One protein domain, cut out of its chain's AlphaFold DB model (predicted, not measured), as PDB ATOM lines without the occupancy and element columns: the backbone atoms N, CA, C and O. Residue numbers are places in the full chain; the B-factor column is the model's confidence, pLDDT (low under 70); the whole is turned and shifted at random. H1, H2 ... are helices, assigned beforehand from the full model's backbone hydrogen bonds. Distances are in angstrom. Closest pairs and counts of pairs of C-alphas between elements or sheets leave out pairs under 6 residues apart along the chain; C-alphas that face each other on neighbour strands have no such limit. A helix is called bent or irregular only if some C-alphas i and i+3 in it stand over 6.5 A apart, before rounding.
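AT A GLANCE: This is residues 12 to 55 and 62 to 84 of the 87 residues of an uncharacterized protein of Methylobacterium symbioticum (UniProt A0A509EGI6). Two helices, H1 and H2, come near each other where H1 ends and H2 begins and make an open, steep corner, while a third helix, H3, stands free far from both at the end of an extended stretch, residues 62 to 72. The three helices share no core. The printed part has 67 residues with three named helices, in the order H1, H2, H3, and no named strand; the class is all helix. It is extended, with a radius of gyration of the C-alphas of 18.7 A, and flat, spanning 46 by 43 by 23 A.

HOW THE PARTS SIT: H1, residues 12 to 30, and H2, residues 34 to 46, are close but not clearly touching; their closest C-alphas, those of Leu 27 and Arg 34, are 6.9 A apart. They run opposite ways at a steep tilt of 63 degrees, and a tight link of 3 residues joins them. H3, residues 73 to 84, is apart from H1 and from H2. Every O i to N i+4 pair is within hydrogen-bond range in H2, against 13 of 15 in H1 and 1 of 8 in H3, where 2 of 9 O i to N i+3 pairs are within range.

IN THESE COORDINATES: H1 begins at C-alpha 12 (42.634, -68.615, -34.429) and is 26.7 A long from first to last C-alpha. H2 begins at C-alpha 34 (35.782, -50.482, -24.552) and measures 18.3 A. H3 measures 18.7 A and ends at C-alpha 84 (71.583, -53.697, -32.355); it is neither bent nor irregular, but only just: C-alphas 80 and 83 are 6.0 A apart.

THE WHOLE: The two C-alphas farthest apart, those of Pro 53 and Ile 84, are 50.6 A apart. Residues 56 to 61 are not printed, and C-alphas 55 and 62 are 15.2 A apart across this cut, which lies in the link from H2 to H3. The mean pLDDT of the printed part is 75.3; residues 47 to 55 and 62 to 84 are under 70.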
ATOM      1  N   ALA A  12      43.517 -69.778 -34.488       89.69
ATOM      2  CA  ALA A  12      42.634 -68.615 -34.429       89.69
ATOM      3  C   ALA A  12      42.102 -68.272 -33.017       89.69
ATOM      4  O   ALA A  12      42.086 -67.082 -32.687       89.69
ATOM      5  N   PRO A  13      41.679 -69.231 -32.163       93.06
ATOM      6  CA  PRO A  13      41.175 -68.919 -30.825       93.06
ATOM      7  C   PRO A  13      42.243 -68.287 -29.928       93.06
ATOM      8  O   PRO A  13      41.980 -67.278 -29.269       93.06
ATOM      9  N   ASP A  14      43.456 -68.834 -29.956       93.31
ATOM     10  CA  ASP A  14      44.570 -68.355 -29.138       93.31
ATOM     11  C   ASP A  14      45.031 -66.970 -29.602       93.31
ATOM     12  O   ASP A  14      45.233 -66.062 -28.790       93.31
ATOM     13  N   MET A  15      45.101 -66.757 -30.919       91.81
ATOM     14  CA  MET A  15      45.392 -65.444 -31.494       91.81
ATOM     15  C   MET A  15      44.322 -64.404 -31.132       91.81
ATOM     16  O   MET A  15      44.658 -63.263 -30.811       91.81
ATOM     17  N   ALA A  16      43.041 -64.780 -31.147       92.44
ATOM     18  CA  ALA A  16      41.948 -63.886 -30.770       92.44
ATOM     19  C   ALA A  16      42.006 -63.499 -29.282       92.44
ATOM     20  O   ALA A  16      41.782 -62.333 -28.936       92.44
ATOM     21  N   ALA A  17      42.345 -64.446 -28.404       94.69
ATOM     22  CA  ALA A  17      42.540 -64.181 -26.981       94.69
ATOM     23  C   ALA A  17      43.720 -63.223 -26.747       94.69
ATOM     24  O   ALA A  17      43.575 -62.229 -26.029       94.69
ATOM     25  N   ALA A  18      44.854 -63.463 -27.413       95.69
ATOM     26  CA  ALA A  18      46.030 -62.601 -27.328       95.69
ATOM     27  C   ALA A  18      45.733 -61.176 -27.821       95.69
ATOM     28  O   ALA A  18      46.028 -60.203 -27.126       95.69
ATOM     29  N   ALA A  19      45.080 -61.043 -28.978       94.38
ATOM     30  CA  ALA A  19      44.690 -59.748 -29.522       94.38
ATOM     31  C   ALA A  19      43.738 -58.995 -28.578       94.38
ATOM     32  O   ALA A  19      43.906 -57.797 -28.354       94.38
ATOM     33  N   THR A  20      42.776 -59.697 -27.973       92.25
ATOM     34  CA  THR A  20      41.844 -59.098 -27.006       92.25
ATOM     35  C   THR A  20      42.584 -58.540 -25.793       92.25
ATOM     36  O   THR A  20      42.338 -57.400 -25.403       92.25
ATOM     37  N   ALA A  21      43.532 -59.296 -25.235       94.88
ATOM     38  CA  ALA A  21      44.325 -58.850 -24.093       94.88
ATOM     39  C   ALA A  21      45.182 -57.613 -24.419       94.88
ATOM     40  O   ALA A  21      45.257 -56.684 -23.616       94.88
ATOM     41  N   MET A  22      45.785 -57.568 -25.613       95.06
ATOM     42  CA  MET A  22      46.561 -56.408 -26.070       95.06
ATOM     43  C   MET A  22      45.686 -55.159 -26.226       95.06
ATOM     44  O   MET A  22      46.083 -54.070 -25.809       95.06
ATOM     45  N   ILE A  23      44.482 -55.314 -26.784       93.19
ATOM     46  CA  ILE A  23      43.515 -54.218 -26.930       93.19
ATOM     47  C   ILE A  23      43.078 -53.707 -25.555       93.19
ATOM     48  O   ILE A  23      43.085 -52.501 -25.324       93.19
ATOM     49  N   ASP A  24      42.746 -54.600 -24.624       92.50
ATOM     50  CA  ASP A  24      42.304 -54.213 -23.282       92.50
ATOM     51  C   ASP A  24      43.404 -53.482 -22.497       92.50
ATOM     52  O   ASP A  24      43.136 -52.466 -21.850       92.50
ATOM     53  N   ALA A  25      44.655 -53.935 -22.619       93.75
ATOM     54  CA  ALA A  25      45.807 -53.260 -22.029       93.75
ATOM     55  C   ALA A  25      46.007 -51.849 -22.606       93.75
ATOM     56  O   ALA A  25      46.199 -50.895 -21.850       93.75
ATOM     57  N   ALA A  26      45.906 -51.694 -23.929       92.19
ATOM     58  CA  ALA A  26      46.009 -50.390 -24.583       92.19
ATOM     59  C   ALA A  26      44.865 -49.448 -24.171       92.19
ATOM     60  O   ALA A  26      45.078 -48.252 -23.951       92.19
ATOM     61  N   LEU A  27      43.649 -49.981 -24.011       92.69
ATOM     62  CA  LEU A  27      42.488 -49.189 -23.620       92.69
ATOM     63  C   LEU A  27      42.603 -48.648 -22.194       92.69
ATOM     64  O   LEU A  27      42.240 -47.492 -21.968       92.69
ATOM     65  N   SER A  28      43.181 -49.421 -21.269       89.00
ATOM     66  CA  SER A  28      43.358 -49.027 -19.864       89.00
ATOM     67  C   SER A  28      44.099 -47.694 -19.668       89.00
ATOM     68  O   SER A  28      43.879 -47.039 -18.652       89.00
ATOM     69  N   GLY A  29      44.967 -47.286 -20.602       85.31
ATOM     70  CA  GLY A  29      45.705 -46.013 -20.540       85.31
ATOM     71  C   GLY A  29      45.155 -44.908 -21.449       85.31
ATOM     72  O   GLY A  29      45.591 -43.764 -21.366       85.31
ATOM     73  N   SER A  30      44.201 -45.233 -22.321       85.81
ATOM     74  CA  SER A  30      43.722 -44.334 -23.380       85.81
ATOM     75  C   SER A  30      42.597 -43.386 -22.954       85.81
ATOM     76  O   SER A  30      42.261 -42.462 -23.691       85.81
ATOM     77  N   GLY A  31      41.954 -43.645 -21.810       87.31
ATOM     78  CA  GLY A  31      40.738 -42.938 -21.389       87.31
ATOM     79  C   GLY A  31      39.496 -43.248 -22.241       87.31
ATOM     80  O   GLY A  31      38.426 -42.702 -21.978       87.31
ATOM     81  N   LEU A  32      39.607 -44.128 -23.243       88.75
ATOM     82  CA  LEU A  32      38.488 -44.582 -24.058       88.75
ATOM     83  C   LEU A  32      37.771 -45.756 -23.381       88.75
ATOM     84  O   LEU A  32      38.405 -46.687 -22.884       88.75
ATOM     85  N   SER A  33      36.438 -45.765 -23.424       91.19
ATOM     86  CA  SER A  33      35.693 -46.960 -23.030       91.19
ATOM     87  C   SER A  33      35.832 -48.053 -24.094       91.19
ATOM     88  O   SER A  33      35.905 -47.779 -25.297       91.19
ATOM     89  N   ARG A  34      35.800 -49.316 -23.655       90.44
ATOM     90  CA  ARG A  34      35.782 -50.482 -24.552       90.44
ATOM     91  C   ARG A  34      34.655 -50.394 -25.581       90.44
ATOM     92  O   ARG A  34      34.843 -50.734 -26.745       90.44
ATOM     93  N   GLU A  35      33.493 -49.904 -25.165       91.31
ATOM     94  CA  GLU A  35      32.340 -49.726 -26.042       91.31
ATOM     95  C   GLU A  35      32.583 -48.656 -27.115       91.31
ATOM     96  O   GLU A  35      32.304 -48.900 -28.291       91.31
ATOM     97  N   ALA A  36      33.156 -47.507 -26.739       88.56
ATOM     98  CA  ALA A  36      33.481 -46.436 -27.678       88.56
ATOM     99  C   ALA A  36      34.504 -46.897 -28.726       88.56
ATOM    100  O   ALA A  36      34.333 -46.623 -29.915       88.56
ATOM    101  N   TYR A  37      35.514 -47.664 -28.304       91.50
ATOM    102  CA  TYR A  37      36.483 -48.281 -29.208       91.50
ATOM    103  C   TYR A  37      35.798 -49.192 -30.237       91.50
ATOM    104  O   TYR A  37      35.921 -48.974 -31.442       91.50
ATOM    105  N   TRP A  38      34.996 -50.165 -29.794       90.31
ATOM    106  CA  TRP A  38      34.329 -51.094 -30.715       90.31
ATOM    107  C   TRP A  38      33.236 -50.434 -31.567       90.31
ATOM    108  O   TRP A  38      32.950 -50.898 -32.674       90.31
ATOM    109  N   ALA A  39      32.617 -49.348 -31.099       88.94
ATOM    110  CA  ALA A  39      31.730 -48.526 -31.919       88.94
ATOM    111  C   ALA A  39      32.499 -47.845 -33.063       88.94
ATOM    112  O   ALA A  39      32.044 -47.883 -34.207       88.94
ATOM    113  N   ALA A  40      33.680 -47.286 -32.780       86.56
ATOM    114  CA  ALA A  40      34.545 -46.686 -33.790       86.56
ATOM    115  C   ALA A  40      35.069 -47.722 -34.796       86.56
ATOM    116  O   ALA A  40      35.007 -47.468 -35.996       86.56
ATOM    117  N   VAL A  41      35.499 -48.904 -34.338       89.44
ATOM    118  CA  VAL A  41      35.935 -50.011 -35.212       89.44
ATOM    119  C   VAL A  41      34.810 -50.435 -36.154       89.44
ATOM    120  O   VAL A  41      34.998 -50.453 -37.369       89.44
ATOM    121  N   ARG A  42      33.611 -50.715 -35.621       88.19
ATOM    122  CA  ARG A  42      32.446 -51.079 -36.447       88.19
ATOM    123  C   ARG A  42      32.098 -49.987 -37.446       88.19
ATOM    124  O   ARG A  42      31.814 -50.302 -38.597       88.19
ATOM    125  N   LYS A  43      32.139 -48.720 -37.024       83.94
ATOM    126  CA  LYS A  43      31.933 -47.583 -37.923       83.94
ATOM    127  C   LYS A  43      32.974 -47.591 -39.041       83.94
ATOM    128  O   LYS A  43      32.569 -47.634 -40.189       83.94
ATOM    129  N   GLY A  44      34.268 -47.617 -38.709       83.38
ATOM    130  CA  GLY A  44      35.384 -47.559 -39.658       83.38
ATOM    131  C   GLY A  44      35.358 -48.673 -40.707       83.38
ATOM    132  O   GLY A  44      35.517 -48.399 -41.896       83.38
ATOM    133  N   TYR A  45      35.077 -49.909 -40.286       81.81
ATOM    134  CA  TYR A  45      34.978 -51.051 -41.201       81.81
ATOM    135  C   TYR A  45      33.702 -51.046 -42.053       81.81
ATOM    136  O   TYR A  45      33.744 -51.497 -43.195       81.81
ATOM    137  N   ASN A  46      32.584 -50.516 -41.542       74.88
ATOM    138  CA  ASN A  46      31.346 -50.412 -42.318       74.88
ATOM    139  C   ASN A  46      31.251 -49.139 -43.165       74.88
ATOM    140  O   ASN A  46      30.402 -49.100 -44.047       74.88
ATOM    141  N   THR A  47      32.089 -48.119 -42.952       63.75
ATOM    142  CA  THR A  47      32.023 -46.846 -43.698       63.75
ATOM    143  C   THR A  47      32.035 -46.999 -45.224       63.75
ATOM    144  O   THR A  47      31.239 -46.322 -45.864       63.75
ATOM    145  N   PRO A  48      32.825 -47.905 -45.841       68.56
ATOM    146  CA  PRO A  48      32.790 -48.091 -47.296       68.56
ATOM    147  C   PRO A  48      31.437 -48.589 -47.829       68.56
ATOM    148  O   PRO A  48      31.163 -48.469 -49.019       68.56
ATOM    149  N   TYR A  49      30.605 -49.173 -46.964       64.75
ATOM    150  CA  TYR A  49      29.350 -49.835 -47.327       64.75
ATOM    151  C   TYR A  49      28.114 -49.178 -46.703       64.75
ATOM    152  O   TYR A  49      26.991 -49.473 -47.100       64.75
ATOM    153  N   ASN A  50      28.311 -48.306 -45.718       62.44
ATOM    154  CA  ASN A  50      27.263 -47.646 -44.956       62.44
ATOM    155  C   ASN A  50      27.724 -46.235 -44.584       62.44
ATOM    156  O   ASN A  50      27.828 -45.889 -43.404       62.44
ATOM    157  N   ASP A  51      28.089 -45.462 -45.603       67.00
ATOM    158  CA  ASP A  51      28.509 -44.084 -45.413       67.00
ATOM    159  C   ASP A  51      27.276 -43.277 -44.974       67.00
ATOM    160  O   ASP A  51      26.305 -43.174 -45.737       67.00
ATOM    161  N   PRO A  52      27.225 -42.764 -43.729       65.38
ATOM    162  CA  PRO A  52      26.124 -41.905 -43.343       65.38
ATOM    163  C   PRO A  52      26.159 -40.668 -44.250       65.38
ATOM    164  O   PRO A  52      27.248 -40.154 -44.521       65.38
ATOM    165  N   PRO A  53      25.000 -40.162 -44.710       65.62
ATOM    166  CA  PRO A  53      24.968 -38.955 -45.522       65.62
ATOM    167  C   PRO A  53      25.769 -37.861 -44.820       65.62
ATOM    168  O   PRO A  53      25.693 -37.732 -43.591       65.62
ATOM    169  N   ALA A  54      26.562 -37.121 -45.602       65.62
ATOM    170  CA  ALA A  54      27.432 -36.075 -45.088       65.62
ATOM    171  C   ALA A  54      26.649 -35.232 -44.081       65.62
ATOM    172  O   ALA A  54      25.598 -34.673 -44.410       65.62
ATOM    173  N   ARG A  55      27.130 -35.198 -42.833       63.97
ATOM    174  CA  ARG A  55      26.512 -34.360 -41.810       63.97
ATOM    175  C   ARG A  55      26.520 -32.944 -42.373       63.97
ATOM    176  O   ARG A  55      27.584 -32.425 -42.704       63.97
ATOM    177  N   VAL A  62      36.230 -26.644 -35.490       68.19
ATOM    178  CA  VAL A  62      37.186 -26.401 -34.405       68.19
ATOM    179  C   VAL A  62      38.592 -26.452 -35.000       68.19
ATOM    180  O   VAL A  62      39.055 -27.506 -35.435       68.19
ATOM    181  N   THR A  63      39.273 -25.308 -35.049       66.38
ATOM    182  CA  THR A  63      40.680 -25.238 -35.454       66.38
ATOM    183  C   THR A  63      41.551 -25.832 -34.349       66.38
ATOM    184  O   THR A  63      41.720 -25.230 -33.292       66.38
ATOM    185  N   ILE A  64      42.110 -27.017 -34.593       65.00
ATOM    186  CA  ILE A  64      43.135 -27.612 -33.732       65.00
ATOM    187  C   ILE A  64      44.490 -27.068 -34.194       65.00
ATOM    188  O   ILE A  64      45.025 -27.495 -35.215       65.00
ATOM    189  N   THR A  65      45.047 -26.107 -33.460       63.31
ATOM    190  CA  THR A  65      46.445 -25.690 -33.621       63.31
ATOM    191  C   THR A  65      47.356 -26.752 -33.020       63.31
ATOM    192  O   THR A  65      47.479 -26.851 -31.801       63.31
ATOM    193  N   VAL A  66      47.992 -27.552 -33.876       58.78
ATOM    194  CA  VAL A  66      49.107 -28.417 -33.475       58.78
ATOM    195  C   VAL A  66      50.360 -27.549 -33.450       58.78
ATOM    196  O   VAL A  66      50.847 -27.124 -34.495       58.78
ATOM    197  N   THR A  67      50.863 -27.244 -32.256       68.31
ATOM    198  CA  THR A  67      52.213 -26.699 -32.104       68.31
ATOM    199  C   THR A  67      53.189 -27.840 -32.362       68.31
ATOM    200  O   THR A  67      53.220 -28.812 -31.612       68.31
ATOM    201  N   GLU A  68      53.945 -27.743 -33.452       57.59
ATOM    202  CA  GLU A  68      55.049 -28.647 -33.768       57.59
ATOM    203  C   GLU A  68      56.182 -28.401 -32.764       57.59
ATOM    204  O   GLU A  68      57.114 -27.635 -33.004       57.59
ATOM    205  N   GLU A  69      56.068 -28.992 -31.576       59.03
ATOM    206  CA  GLU A  69      57.194 -29.072 -30.658       59.03
ATOM    207  C   GLU A  69      58.160 -30.118 -31.217       59.03
ATOM    208  O   GLU A  69      57.893 -31.322 -31.206       59.03
ATOM    209  N   ALA A  70      59.259 -29.633 -31.797       57.69
ATOM    210  CA  ALA A  70      60.304 -30.466 -32.363       57.69
ATOM    211  C   ALA A  70      60.852 -31.406 -31.282       57.69
ATOM    212  O   ALA A  70      61.539 -30.980 -30.351       57.69
ATOM    213  N   LEU A  71      60.559 -32.700 -31.421       55.97
ATOM    214  CA  LEU A  71      61.131 -33.731 -30.566       55.97
ATOM    215  C   LEU A  71      62.664 -33.662 -30.675       55.97
ATOM    216  O   LEU A  71      63.194 -33.661 -31.793       55.97
ATOM    217  N   PRO A  72      63.407 -33.607 -29.554       56.25
ATOM    218  CA  PRO A  72      64.858 -33.548 -29.604       56.25
ATOM    219  C   PRO A  72      65.382 -34.819 -30.279       56.25
ATOM    220  O   PRO A  72      65.287 -35.918 -29.732       56.25
ATOM    221  N   VAL A  73      65.973 -34.652 -31.465       60.59
ATOM    222  CA  VAL A  73      66.573 -35.704 -32.313       60.59
ATOM    223  C   VAL A  73      67.517 -36.633 -31.527       60.59
ATOM    224  O   VAL A  73      67.668 -37.807 -31.862       60.59
ATOM    225  N   ALA A  74      68.086 -36.148 -30.420       58.16
ATOM    226  CA  ALA A  74      68.909 -36.925 -29.497       58.16
ATOM    227  C   ALA A  74      68.182 -38.130 -28.854       58.16
ATOM    228  O   ALA A  74      68.827 -39.138 -28.575       58.16
ATOM    229  N   VAL A  75      66.859 -38.074 -28.656       57.19
ATOM    230  CA  VAL A  75      66.087 -39.175 -28.043       57.19
ATOM    231  C   VAL A  75      65.831 -40.309 -29.048       57.19
ATOM    232  O   VAL A  75      65.859 -41.480 -28.676       57.19
ATOM    233  N   MET A  76      65.678 -39.993 -30.338       52.12
ATOM    234  CA  MET A  76      65.463 -40.999 -31.391       52.12
ATOM    235  C   MET A  76      66.736 -41.793 -31.726       52.12
ATOM    236  O   MET A  76      66.655 -42.981 -32.036       52.12
ATOM    237  N   ALA A  77      67.920 -41.183 -31.600       53.50
ATOM    238  CA  ALA A  77      69.199 -41.874 -31.803       53.50
ATOM    239  C   ALA A  77      69.532 -42.872 -30.669       53.50
ATOM    240  O   ALA A  77      70.169 -43.903 -30.906       53.50
ATOM    241  N   ALA A  78      69.068 -42.603 -29.444       51.94
ATOM    242  CA  ALA A  78      69.274 -43.493 -28.302       51.94
ATOM    243  C   ALA A  78      68.453 -44.792 -28.414       51.94
ATOM    244  O   ALA A  78      68.949 -45.859 -28.054       51.94
ATOM    245  N   ALA A  79      67.239 -44.724 -28.975       55.41
ATOM    246  CA  ALA A  79      66.375 -45.893 -29.156       55.41
ATOM    247  C   ALA A  79      66.912 -46.882 -30.212       55.41
ATOM    248  O   ALA A  79      66.865 -48.088 -29.994       55.41
ATOM    249  N   GLY A  80      67.502 -46.395 -31.311       51.38
ATOM    250  CA  GLY A  80      68.027 -47.264 -32.377       51.38
ATOM    251  C   GLY A  80      69.344 -47.977 -32.042       51.38
ATOM    252  O   GLY A  80      69.672 -48.991 -32.651       51.38
ATOM    253  N   THR A  81      70.107 -47.478 -31.064       45.41
ATOM    254  CA  THR A  81      71.416 -48.065 -30.714       45.41
ATOM    255  C   THR A  81      71.290 -49.198 -29.684       45.41
ATOM    256  O   THR A  81      72.170 -50.054 -29.604       45.41
ATOM    257  N   ALA A  82      70.196 -49.241 -28.914       49.59
ATOM    258  CA  ALA A  82      69.966 -50.285 -27.915       49.59
ATOM    259  C   ALA A  82      69.573 -51.641 -28.535       49.59
ATOM    260  O   ALA A  82      69.967 -52.677 -28.007       49.59
ATOM    261  N   GLU A  83      68.868 -51.655 -29.673       48.91
ATOM    262  CA  GLU A  83      68.392 -52.907 -30.288       48.91
ATOM    263  C   GLU A  83      69.460 -53.666 -31.095       48.91
ATOM    264  O   GLU A  83      69.349 -54.875 -31.258       48.91
ATOM    265  N   ILE A  84      70.544 -53.022 -31.543       50.62
ATOM    266  CA  ILE A  84      71.583 -53.697 -32.355       50.62
ATOM    267  C   ILE A  84      72.654 -54.384 -31.476       50.62
ATOM    268  O   ILE A  84      73.548 -55.061 -31.981       50.62
TER     269      ILE A  84